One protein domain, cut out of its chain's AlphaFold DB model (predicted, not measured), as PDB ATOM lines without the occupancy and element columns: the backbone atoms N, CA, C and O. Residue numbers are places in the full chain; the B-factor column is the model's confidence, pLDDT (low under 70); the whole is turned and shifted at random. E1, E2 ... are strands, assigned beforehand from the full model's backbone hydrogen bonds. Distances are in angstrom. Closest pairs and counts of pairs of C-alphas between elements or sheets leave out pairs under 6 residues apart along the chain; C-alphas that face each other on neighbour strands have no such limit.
ATOM      1  N   ILE A 194     299.596 168.834 159.521       52.59
ATOM      2  CA  ILE A 194     298.244 168.260 159.644       52.59
ATOM      3  C   ILE A 194     297.304 169.150 158.834       52.59
ATOM      4  O   ILE A 194     297.311 170.368 159.020       52.59
ATOM      5  N   TYR A 195     296.518 168.542 157.946       61.28
ATOM      6  CA  TYR A 195     295.539 169.240 157.121       61.28
ATOM      7  C   TYR A 195     294.129 168.877 157.581       61.28
ATOM      8  O   TYR A 195     293.687 167.748 157.366       61.28
ATOM      9  N   ASP A 196     293.419 169.839 158.159       55.03
ATOM     10  CA  ASP A 196     291.983 169.722 158.403       55.03
ATOM     11  C   ASP A 196     291.270 170.245 157.160       55.03
ATOM     12  O   ASP A 196     291.265 171.450 156.933       55.03
ATOM     13  N   VAL A 197     290.725 169.363 156.320       63.91
ATOM     14  CA  VAL A 197     290.006 169.747 155.092       63.91
ATOM     15  C   VAL A 197     288.505 169.626 155.336       63.91
ATOM     16  O   VAL A 197     288.017 168.544 155.657       63.91
ATOM     17  N   ALA A 198     287.772 170.718 155.152       66.06
ATOM     18  CA  ALA A 198     286.322 170.777 155.250       66.06
ATOM     19  C   ALA A 198     285.736 171.251 153.916       66.06
ATOM     20  O   ALA A 198     286.167 172.255 153.360       66.06
ATOM     21  N   LEU A 199     284.750 170.522 153.405       60.62
ATOM     22  CA  LEU A 199     283.964 170.922 152.245       60.62
ATOM     23  C   LEU A 199     282.515 171.047 152.699       60.62
ATOM     24  O   LEU A 199     281.879 170.033 152.988       60.62
ATOM     25  N   ASP A 200     282.009 172.269 152.769       64.56
ATOM     26  CA  ASP A 200     280.573 172.512 152.777       64.56
ATOM     27  C   ASP A 200     280.103 172.822 151.344       64.56
ATOM     28  O   ASP A 200     280.908 172.978 150.424       64.56
ATOM     29  N   ALA A 201     278.789 172.825 151.111       63.56
ATOM     30  CA  ALA A 201     278.227 172.949 149.763       63.56
ATOM     31  C   ALA A 201     278.634 174.244 149.020       63.56
ATOM     32  O   ALA A 201     278.381 174.340 147.819       63.56
ATOM     33  N   GLN A 202     279.219 175.232 149.709       69.94
ATOM     34  CA  GLN A 202     279.550 176.556 149.175       69.94
ATOM     35  C   GLN A 202     280.997 177.003 149.466       69.94
ATOM     36  O   GLN A 202     281.477 177.918 148.796       69.94
ATOM     37  N   GLU A 203     281.698 176.354 150.399       78.06
ATOM     38  CA  GLU A 203     283.061 176.656 150.838       78.06
ATOM     39  C   GLU A 203     283.892 175.365 150.989       78.06
ATOM     40  O   GLU A 203     283.590 174.462 151.772       78.06
ATOM     41  N   LEU A 204     285.007 175.293 150.261       78.44
ATOM     42  CA  LEU A 204     286.100 174.367 150.538       78.44
ATOM     43  C   LEU A 204     287.128 175.101 151.395       78.44
ATOM     44  O   LEU A 204     287.821 175.987 150.902       78.44
ATOM     45  N   SER A 205     287.279 174.709 152.651       79.06
ATOM     46  CA  SER A 205     288.303 175.251 153.538       79.06
ATOM     47  C   SER A 205     289.298 174.181 153.957       79.06
ATOM     48  O   SER A 205     288.976 172.999 154.067       79.06
ATOM     49  N   TRP A 206     290.542 174.583 154.177       77.44
ATOM     50  CA  TRP A 206     291.507 173.724 154.835       77.44
ATOM     51  C   TRP A 206     292.383 174.509 155.790       77.44
ATOM     52  O   TRP A 206     292.712 175.671 155.549       77.44
ATOM     53  N   LYS A 207     292.756 173.865 156.891       77.38
ATOM     54  CA  LYS A 207     293.697 174.402 157.862       77.38
ATOM     55  C   LYS A 207     294.962 173.564 157.842       77.38
ATOM     56  O   LYS A 207     294.895 172.355 158.023       77.38
ATOM     57  N   GLU A 208     296.095 174.204 157.609       75.25
ATOM     58  CA  GLU A 208     297.409 173.601 157.782       75.25
ATOM     59  C   GLU A 208     297.931 173.993 159.162       75.25
ATOM     60  O   GLU A 208     298.069 175.182 159.456       75.25
ATOM     61  N   ASN A 209     298.223 172.998 159.997       71.25
ATOM     62  CA  ASN A 209     298.939 173.204 161.251       71.25
ATOM     63  C   ASN A 209     300.343 172.609 161.114       71.25
ATOM     64  O   ASN A 209     300.492 171.390 160.950       71.25
ATOM     65  N   GLN A 210     301.375 173.449 161.198       69.69
ATOM     66  CA  GLN A 210     302.754 172.962 161.215       69.69
ATOM     67  C   GLN A 210     303.096 172.415 162.599       69.69
ATOM     68  O   GLN A 210     302.971 173.109 163.613       69.69
ATOM     69  N   LEU A 211     303.534 171.155 162.638       60.78
ATOM     70  CA  LEU A 211     303.937 170.479 163.874       60.78
ATOM     71  C   LEU A 211     305.362 170.843 164.305       60.78
ATOM     72  O   LEU A 211     305.673 170.797 165.490       60.78
ATOM     73  N   LEU A 212     306.221 171.197 163.349       60.91
ATOM     74  CA  LEU A 212     307.625 171.519 163.579       60.91
ATOM     75  C   LEU A 212     307.878 173.007 163.335       60.91
ATOM     76  O   LEU A 212     307.257 173.617 162.465       60.91
ATOM     77  N   TYR A 213     308.800 173.579 164.108       69.88
ATOM     78  CA  TYR A 213     309.292 174.933 163.878       69.88
ATOM     79  C   TYR A 213     310.410 174.930 162.828       69.88
ATOM     80  O   TYR A 213     311.066 173.914 162.591       69.88
ATOM     81  N   ARG A 214     310.636 176.083 162.206       75.81
ATOM     82  CA  ARG A 214     311.740 176.353 161.287       75.81
ATOM     83  C   ARG A 214     312.507 177.586 161.732       75.81
ATOM     84  O   ARG A 214     311.928 178.508 162.296       75.81
ATOM     85  N   ASP A 215     313.785 177.624 161.406       80.50
ATOM     86  CA  ASP A 215     314.646 178.766 161.679       80.50
ATOM     87  C   ASP A 215     314.468 179.827 160.588       80.50
ATOM     88  O   ASP A 215     314.922 179.670 159.455       80.50
ATOM     89  N   ASN A 216     313.754 180.907 160.911       78.62
ATOM     90  CA  ASN A 216     313.563 182.041 160.014       78.62
ATOM     91  C   ASN A 216     314.708 183.049 160.196       78.62
ATOM     92  O   ASN A 216     314.920 183.509 161.320       78.62
ATOM     93  N   PRO A 217     315.453 183.406 159.138       79.44
ATOM     94  CA  PRO A 217     316.554 184.356 159.246       79.44
ATOM     95  C   PRO A 217     316.024 185.760 159.567       79.44
ATOM     96  O   PRO A 217     315.098 186.248 158.920       79.44
ATOM     97  N   VAL A 218     316.622 186.416 160.563       79.56
ATOM     98  CA  VAL A 218     316.283 187.792 160.993       79.56
ATOM     99  C   VAL A 218     317.482 188.745 160.823       79.56
ATOM    100  O   VAL A 218     317.406 189.927 161.140       79.56
ATOM    101  N   GLY A 219     318.603 188.244 160.300       77.38
ATOM    102  CA  GLY A 219     319.828 188.993 160.020       77.38
ATOM    103  C   GLY A 219     320.988 188.052 159.694       77.38
ATOM    104  O   GLY A 219     320.783 186.841 159.599       77.38
ATOM    105  N   GLU A 220     322.201 188.591 159.551       74.19
ATOM    106  CA  GLU A 220     323.415 187.774 159.402       74.19
ATOM    107  C   GLU A 220     323.584 186.853 160.619       74.19
ATOM    108  O   GLU A 220     323.620 187.319 161.761       74.19
ATOM    109  N   ASP A 221     323.602 185.542 160.363       74.00
ATOM    110  CA  ASP A 221     323.741 184.453 161.340       74.00
ATOM    111  C   ASP A 221     322.768 184.475 162.534       74.00
ATOM    112  O   ASP A 221     322.995 183.822 163.555       74.00
ATOM    113  N   LYS A 222     321.635 185.179 162.409       78.38
ATOM    114  CA  LYS A 222     320.573 185.194 163.423       78.38
ATOM    115  C   LYS A 222     319.314 184.543 162.891       78.38
ATOM    116  O   LYS A 222     318.732 184.998 161.906       78.38
ATOM    117  N   TYR A 223     318.852 183.536 163.620       81.44
ATOM    118  CA  TYR A 223     317.651 182.787 163.295       81.44
ATOM    119  C   TYR A 223     316.639 182.864 164.427       81.44
ATOM    120  O   TYR A 223     316.989 182.872 165.608       81.44
ATOM    121  N   LYS A 224     315.370 182.929 164.041       83.38
ATOM    122  CA  LYS A 224     314.225 182.931 164.938       83.38
ATOM    123  C   LYS A 224     313.399 181.673 164.666       83.38
ATOM    124  O   LYS A 224     312.903 181.527 163.546       83.38
ATOM    125  N   PRO A 225     313.231 180.784 165.656       85.81
ATOM    126  CA  PRO A 225     312.366 179.623 165.523       85.81
ATOM    127  C   PRO A 225     310.911 180.065 165.356       85.81
ATOM    128  O   PRO A 225     310.355 180.761 166.210       85.81
ATOM    129  N   VAL A 226     310.287 179.670 164.253       84.19
ATOM    130  CA  VAL A 226     308.907 180.032 163.923       84.19
ATOM    131  C   VAL A 226     308.129 178.848 163.365       84.19
ATOM    132  O   VAL A 226     308.700 177.964 162.736       84.19
ATOM    133  N   ALA A 227     306.814 178.845 163.533       84.38
ATOM    134  CA  ALA A 227     305.912 177.906 162.870       84.38
ATOM    135  C   ALA A 227     304.844 178.677 162.093       84.38
ATOM    136  O   ALA A 227     304.403 179.742 162.525       84.38
ATOM    137  N   PHE A 228     304.436 178.140 160.947       81.06
ATOM    138  CA  PHE A 228     303.394 178.725 160.112       81.06
ATOM    139  C   PHE A 228     302.167 177.837 160.152       81.06
ATOM    140  O   PHE A 228     302.208 176.702 159.687       81.06
ATOM    141  N   ASP A 229     301.068 178.383 160.647       83.88
ATOM    142  CA  ASP A 229     299.764 177.793 160.399       83.88
ATOM    143  C   ASP A 229     299.087 178.589 159.282       83.88
ATOM    144  O   ASP A 229     299.394 179.761 159.044       83.88
ATOM    145  N   SER A 230     298.174 177.962 158.554       81.38
ATOM    146  CA  SER A 230     297.381 178.681 157.564       81.38
ATOM    147  C   SER A 230     295.954 178.181 157.540       81.38
ATOM    148  O   SER A 230     295.692 176.993 157.715       81.38
ATOM    149  N   LYS A 231     295.014 179.098 157.324       83.62
ATOM    150  CA  LYS A 231     293.655 178.754 156.924       83.62
ATOM    151  C   LYS A 231     293.458 179.218 155.496       83.62
ATOM    152  O   LYS A 231     293.598 180.399 155.201       83.62
ATOM    153  N   ALA A 232     293.107 178.297 154.623       82.69
ATOM    154  CA  ALA A 232     292.742 178.600 153.258       82.69
ATOM    155  C   ALA A 232     291.269 178.284 153.027       82.69
ATOM    156  O   ALA A 232     290.715 177.377 153.652       82.69
ATOM    157  N   ARG A 233     290.624 179.066 152.166       84.00
ATOM    158  CA  ARG A 233     289.206 178.933 151.829       84.00
ATOM    159  C   ARG A 233     289.013 179.191 150.347       84.00
ATOM    160  O   ARG A 233     289.649 180.077 149.784       84.00
ATOM    161  N   ILE A 234     288.125 178.433 149.732       81.00
ATOM    162  CA  ILE A 234     287.603 178.665 148.394       81.00
ATOM    163  C   ILE A 234     286.092 178.708 148.534       81.00
ATOM    164  O   ILE A 234     285.511 177.706 148.936       81.00
ATOM    165  N   TYR A 235     285.462 179.826 148.202       83.81
ATOM    166  CA  TYR A 235     284.011 179.970 148.291       83.81
ATOM    167  C   TYR A 235     283.454 180.762 147.115       83.81
ATOM    168  O   TYR A 235     284.188 181.438 146.397       83.81
ATOM    169  N   LEU A 236     282.148 180.653 146.895       83.56
ATOM    170  CA  LEU A 236     281.436 181.452 145.904       83.56
ATOM    171  C   LEU A 236     280.898 182.729 146.556       83.56
ATOM    172  O   LEU A 236     280.090 182.655 147.476       83.56
ATOM    173  N   ASP A 237     281.279 183.893 146.031       83.19
ATOM    174  CA  ASP A 237     280.656 185.177 146.368       83.19
ATOM    175  C   ASP A 237     280.134 185.835 145.093       83.19
ATOM    176  O   ASP A 237     280.865 186.023 144.119       83.19
ATOM    177  N   LYS A 238     278.835 186.151 145.078       85.81
ATOM    178  CA  LYS A 238     278.148 186.803 143.945       85.81
ATOM    179  C   LYS A 238     278.427 186.141 142.583       85.81
ATOM    180  O   LYS A 238     278.549 186.820 141.566       85.81
ATOM    181  N   GLY A 239     278.518 184.808 142.566       81.56
ATOM    182  CA  GLY A 239     278.749 184.018 141.352       81.56
ATOM    183  C   GLY A 239     280.203 183.965 140.875       81.56
ATOM    184  O   GLY A 239     280.444 183.454 139.786       81.56
ATOM    185  N   LYS A 240     281.160 184.464 141.665       83.44
ATOM    186  CA  LYS A 240     282.600 184.365 141.399       83.44
ATOM    187  C   LYS A 240     283.280 183.521 142.463       83.44
ATOM    188  O   LYS A 240     282.953 183.634 143.644       83.44
ATOM    189  N   VAL A 241     284.246 182.701 142.062       82.50
ATOM    190  CA  VAL A 241     285.060 181.948 143.018       82.50
ATOM    191  C   VAL A 241     286.075 182.884 143.685       82.50
ATOM    192  O   VAL A 241     286.868 183.546 143.017       82.50
ATOM    193  N   ILE A 242     286.069 182.933 145.013       83.25
ATOM    194  CA  ILE A 242     287.060 183.624 145.839       83.25
ATOM    195  C   ILE A 242     287.966 182.585 146.487       83.25
ATOM    196  O   ILE A 242     287.495 181.593 147.034       83.25
ATOM    197  N   PHE A 243     289.272 182.831 146.445       82.81
ATOM    198  CA  PHE A 243     290.275 182.126 147.229       82.81
ATOM    199  C   PHE A 243     290.859 183.062 148.286       82.81
ATOM    200  O   PHE A 243     291.367 184.131 147.950       82.81
ATOM    201  N   GLU A 244     290.849 182.626 149.538       85.56
ATOM    202  CA  GLU A 244     291.497 183.296 150.660       85.56
ATOM    203  C   GLU A 244     292.580 182.407 151.254       85.56
ATOM    204  O   GLU A 244     292.385 181.210 151.457       85.56
ATOM    205  N   TYR A 245     293.713 183.012 151.586       82.31
ATOM    206  CA  TYR A 245     294.789 182.402 152.346       82.31
ATOM    207  C   TYR A 245     295.141 183.319 153.516       82.31
ATOM    208  O   TYR A 245     295.633 184.433 153.325       82.31
ATOM    209  N   LEU A 246     294.871 182.824 154.717       84.88
ATOM    210  CA  LEU A 246     295.010 183.500 156.000       84.88
ATOM    211  C   LEU A 246     296.166 182.831 156.763       84.88
ATOM    212  O   LEU A 246     295.940 181.834 157.459       84.88
ATOM    213  N   PRO A 247     297.417 183.291 156.593       84.69
ATOM    214  CA  PRO A 247     298.541 182.762 157.351       84.69
ATOM    215  C   PRO A 247     298.487 183.229 158.807       84.69
ATOM    216  O   PRO A 247     297.981 184.300 159.129       84.69
ATOM    217  N   THR A 248     299.052 182.432 159.703       86.06
ATOM    218  CA  THR A 248     299.309 182.803 161.093       86.06
ATOM    219  C   THR A 248     300.731 182.399 161.434       86.06
ATOM    220  O   THR A 248     301.110 181.234 161.296       86.06
ATOM    221  N   LEU A 249     301.529 183.376 161.857       84.88
ATOM    222  CA  LEU A 249     302.905 183.155 162.267       84.88
ATOM    223  C   LEU A 249     302.992 182.993 163.780       84.88
ATOM    224  O   LEU A 249     302.478 183.813 164.543       84.88
ATOM    225  N   TRP A 250     303.722 181.972 164.203       87.38
ATOM    226  CA  TRP A 250     304.011 181.708 165.601       87.38
ATOM    227  C   TRP A 250     305.506 181.817 165.862       87.38
ATOM    228  O   TRP A 250     306.300 181.212 165.148       87.38
ATOM    229  N   ASP A 251     305.871 182.527 166.922       87.31
ATOM    230  CA  ASP A 251     307.188 182.447 167.541       87.31
ATOM    231  C   ASP A 251     307.224 181.194 168.416       87.31
ATOM    232  O   ASP A 251     306.332 180.988 169.247       87.31
ATOM    233  N   VAL A 252     308.231 180.344 168.222       86.44
ATOM    234  CA  VAL A 252     308.323 179.053 168.911       86.44
ATOM    235  C   VAL A 252     309.491 179.063 169.884       86.44
ATOM    236  O   VAL A 252     310.600 179.458 169.538       86.44
ATOM    237  N   ASN A 253     309.267 178.599 171.110       84.00
ATOM    238  CA  ASN A 253     310.373 178.268 172.001       84.00
ATOM    239  C   ASN A 253     310.885 176.858 171.648       84.00
ATOM    240  O   ASN A 253     310.144 175.898 171.843       84.00
ATOM    241  N   PRO A 254     312.124 176.688 171.160       83.25
ATOM    242  CA  PRO A 254     312.608 175.390 170.685       83.25
ATOM    243  C   PRO A 254     312.754 174.344 171.804       83.25
ATOM    244  O   PRO A 254     312.684 173.152 171.529       83.25
ATOM    245  N   ASN A 255     312.915 174.771 173.064       81.56
ATOM    246  CA  ASN A 255     313.091 173.862 174.201       81.56
ATOM    247  C   ASN A 255     311.757 173.345 174.759       81.56
ATOM    248  O   ASN A 255     311.689 172.212 175.225       81.56
ATOM    249  N   THR A 256     310.709 174.173 174.740       85.19
ATOM    250  CA  THR A 256     309.383 173.823 175.289       85.19
ATOM    251  C   THR A 256     308.335 173.542 174.212       85.19
ATOM    252  O   THR A 256     307.260 173.045 174.528       85.19
ATOM    253  N   LEU A 257     308.636 173.868 172.950       78.25
ATOM    254  CA  LEU A 257     307.728 173.852 171.795       78.25
ATOM    255  C   LEU A 257     306.474 174.730 171.959       78.25
ATOM    256  O   LEU A 257     305.531 174.627 171.174       78.25
ATOM    257  N   GLU A 258     306.465 175.633 172.942       84.88
ATOM    258  CA  GLU A 258     305.383 176.600 173.118       84.88
ATOM    259  C   GLU A 258     305.316 177.564 171.927       84.88
ATOM    260  O   GLU A 258     306.318 178.189 171.567       84.88
ATOM    261  N   LYS A 259     304.115 177.717 171.354       86.44
ATOM    262  CA  LYS A 259     303.805 178.679 170.288       86.44
ATOM    263  C   LYS A 259     303.227 179.963 170.889       86.44
ATOM    264  O   LYS A 259     302.258 179.914 171.645       86.44
ATOM    265  N   ARG A 260     303.774 181.122 170.518       89.00
ATOM    266  CA  ARG A 260     303.215 182.451 170.830       89.00
ATOM    267  C   ARG A 260     302.966 183.210 169.539       89.00
ATOM    268  O   ARG A 260     303.763 183.098 168.618       89.00
ATOM    269  N   LEU A 261     301.856 183.942 169.449       88.31
ATOM    270  CA  LEU A 261     301.541 184.691 168.233       88.31
ATOM    271  C   LEU A 261     302.682 185.672 167.946       88.31
ATOM    272  O   LEU A 261     303.075 186.439 168.831       88.31
ATOM    273  N   SER A 262     303.240 185.598 166.741       84.75
ATOM    274  CA  SER A 262     304.354 186.456 166.364       84.75
ATOM    275  C   SER A 262     303.900 187.904 166.231       84.75
ATOM    276  O   SER A 262     302.756 188.184 165.875       84.75
ATOM    277  N   LYS A 263     304.815 188.838 166.500       81.12
ATOM    278  CA  LYS A 263     304.608 190.257 166.176       81.12
ATOM    279  C   LYS A 263     304.795 190.542 164.685       81.12
ATOM    280  O   LYS A 263     304.365 191.595 164.222       81.12
ATOM    281  N   ASP A 264     305.456 189.635 163.970       78.31
ATOM    282  CA  ASP A 264     305.689 189.763 162.538       78.31
ATOM    283  C   ASP A 264     304.426 189.302 161.798       78.31
ATOM    284  O   ASP A 264     303.978 188.164 161.962       78.31
ATOM    285  N   ASP A 265     303.838 190.194 161.002       71.50
ATOM    286  CA  ASP A 265     302.603 189.910 160.273       71.50
ATOM    287  C   ASP A 265     302.903 189.376 158.867       71.50
ATOM    288  O   ASP A 265     303.782 189.877 158.157       71.50
ATOM    289  N   TYR A 266     302.157 188.353 158.455       73.56
ATOM    290  CA  TYR A 266     302.189 187.834 157.093       73.56
ATOM    291  C   TYR A 266     300.879 188.219 156.411       73.56
ATOM    292  O   TYR A 266     299.810 187.831 156.882       73.56
ATOM    293  N   PRO A 267     300.926 188.947 155.285       76.19
ATOM    294  CA  PRO A 267     299.718 189.494 154.698       76.19
ATOM    295  C   PRO A 267     298.781 188.378 154.240       76.19
ATOM    296  O   PRO A 267     299.190 187.406 153.593       76.19
ATOM    297  N   THR A 268     297.497 188.571 154.537       83.00
ATOM    298  CA  THR A 268     296.421 187.770 153.959       83.00
ATOM    299  C   THR A 268     296.435 187.925 152.445       83.00
ATOM    300  O   THR A 268     296.639 189.017 151.911       83.00
ATOM    301  N   TYR A 269     296.197 186.825 151.742       80.19
ATOM    302  CA  TYR A 269     296.083 186.827 150.296       80.19
ATOM    303  C   TYR A 269     294.659 186.475 149.887       80.19
ATOM    304  O   TYR A 269     294.156 185.417 150.255       80.19
ATOM    305  N   ILE A 270     294.031 187.352 149.105       85.69
ATOM    306  CA  ILE A 270     292.691 187.150 148.551       85.69
ATOM    307  C   ILE A 270     292.788 187.257 147.031       85.69
ATOM    308  O   ILE A 270     293.373 188.202 146.500       85.69
ATOM    309  N   SER A 271     292.226 186.281 146.326       82.44
ATOM    310  CA  SER A 271     292.124 186.267 144.870       82.44
ATOM    311  C   SER A 271     290.685 185.999 144.466       82.44
ATOM    312  O   SER A 271     290.090 185.030 144.921       82.44
ATOM    313  N   THR A 272     290.152 186.807 143.558       84.38
ATOM    314  CA  THR A 272     288.818 186.616 142.977       84.38
ATOM    315  C   THR A 272     288.954 186.156 141.531       84.38
ATOM    316  O   THR A 272     289.779 186.683 140.779       84.38
ATOM    317  N   GLU A 273     288.155 185.167 141.141       75.94
ATOM    318  CA  GLU A 273     287.988 184.734 139.757       75.94
ATOM    319  C   GLU A 273     287.569 185.926 138.883       75.94
ATOM    320  O   GLU A 273     286.675 186.700 139.241       75.94
TER     321      GLU A 273
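This is residues 194 to 273 of the 274 residues of the protein "Putative transposase, IS4 family" of Bacteroides coprophilus DSM 18228 = JCM 13818 (UniProt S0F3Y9). This is a single long, twisted sheet with no helix packed on it, built on the long hairpin of E4 and E5 in its middle. The hairpin E1 and E2 extends the sheet along one side of E4, E3 pairs with the bent first part of E4 towards one end, and the short strands E6 and E7 line the far side of E5. The printed part has 80 residues, with seven named strands, E1 to E7 in chain order, and no named helix: all strand. The sheet is branched, and its neighbour pairs are antiparallel. The whole is loose, with a radius of gyration of the C-alphas of 15.6 A, and a rod spanning 49 by 23 by 16 A.

Find C-alpha 194 at (298.244, 168.260, 159.644), where E1 begins; it runs to residue 199, 16.3 A. E2 follows over residues 203 to 210, 22.6 A, and E3 over residues 214 to 219, 15.1 A. Look next at C-alpha 222, at (320.573, 185.194, 163.423): from there E4, the longest strand with 16 residues, runs 43.4 A to residue 237. E5, residues 240 to 252, covers 38.0 A. E6 is residues 259 to 261, and E7, residues 269 to 272, ends with C-alpha 272 at (288.818, 186.616, 142.977).

Begin at the hairpin E4 and E5, antiparallel at 159 degrees, where the C-alphas of 230 and 247 face each other at 4.2 A and N 231 is 2.9 A from O 246. E2 and E3 lie on one side of E4, with E5 on the other side. E2 is antiparallel to E4 at 170 degrees, with N 206 and O 232 2.8 A apart. E4 bends by 58 degrees at residue 225, and over its residues 222 to 226 it pairs with E3, a hairpin with N 216 and O 224 2.8 A apart. On the other side of E2 from E4 is E1, with N 196 and O 207 2.9 A apart. On the side of E5 away from E4, E6 pairs through N 251 and O 260, 2.8 A, and E7 through N 243 and O 271, 2.8 A. E2 and E3 are apart, as are E6 and E7.

The C-alphas of Asp 221 and Gly 239, the two farthest apart, are 49.2 A from each other. The printed part has no cut. No link is long; the links E5 to E6 and E6 to E7 are short, and the other four are tight. The mean pLDDT of the printed part is 78.6, and it is under 70 in residues 194 to 202 and 210 to 213.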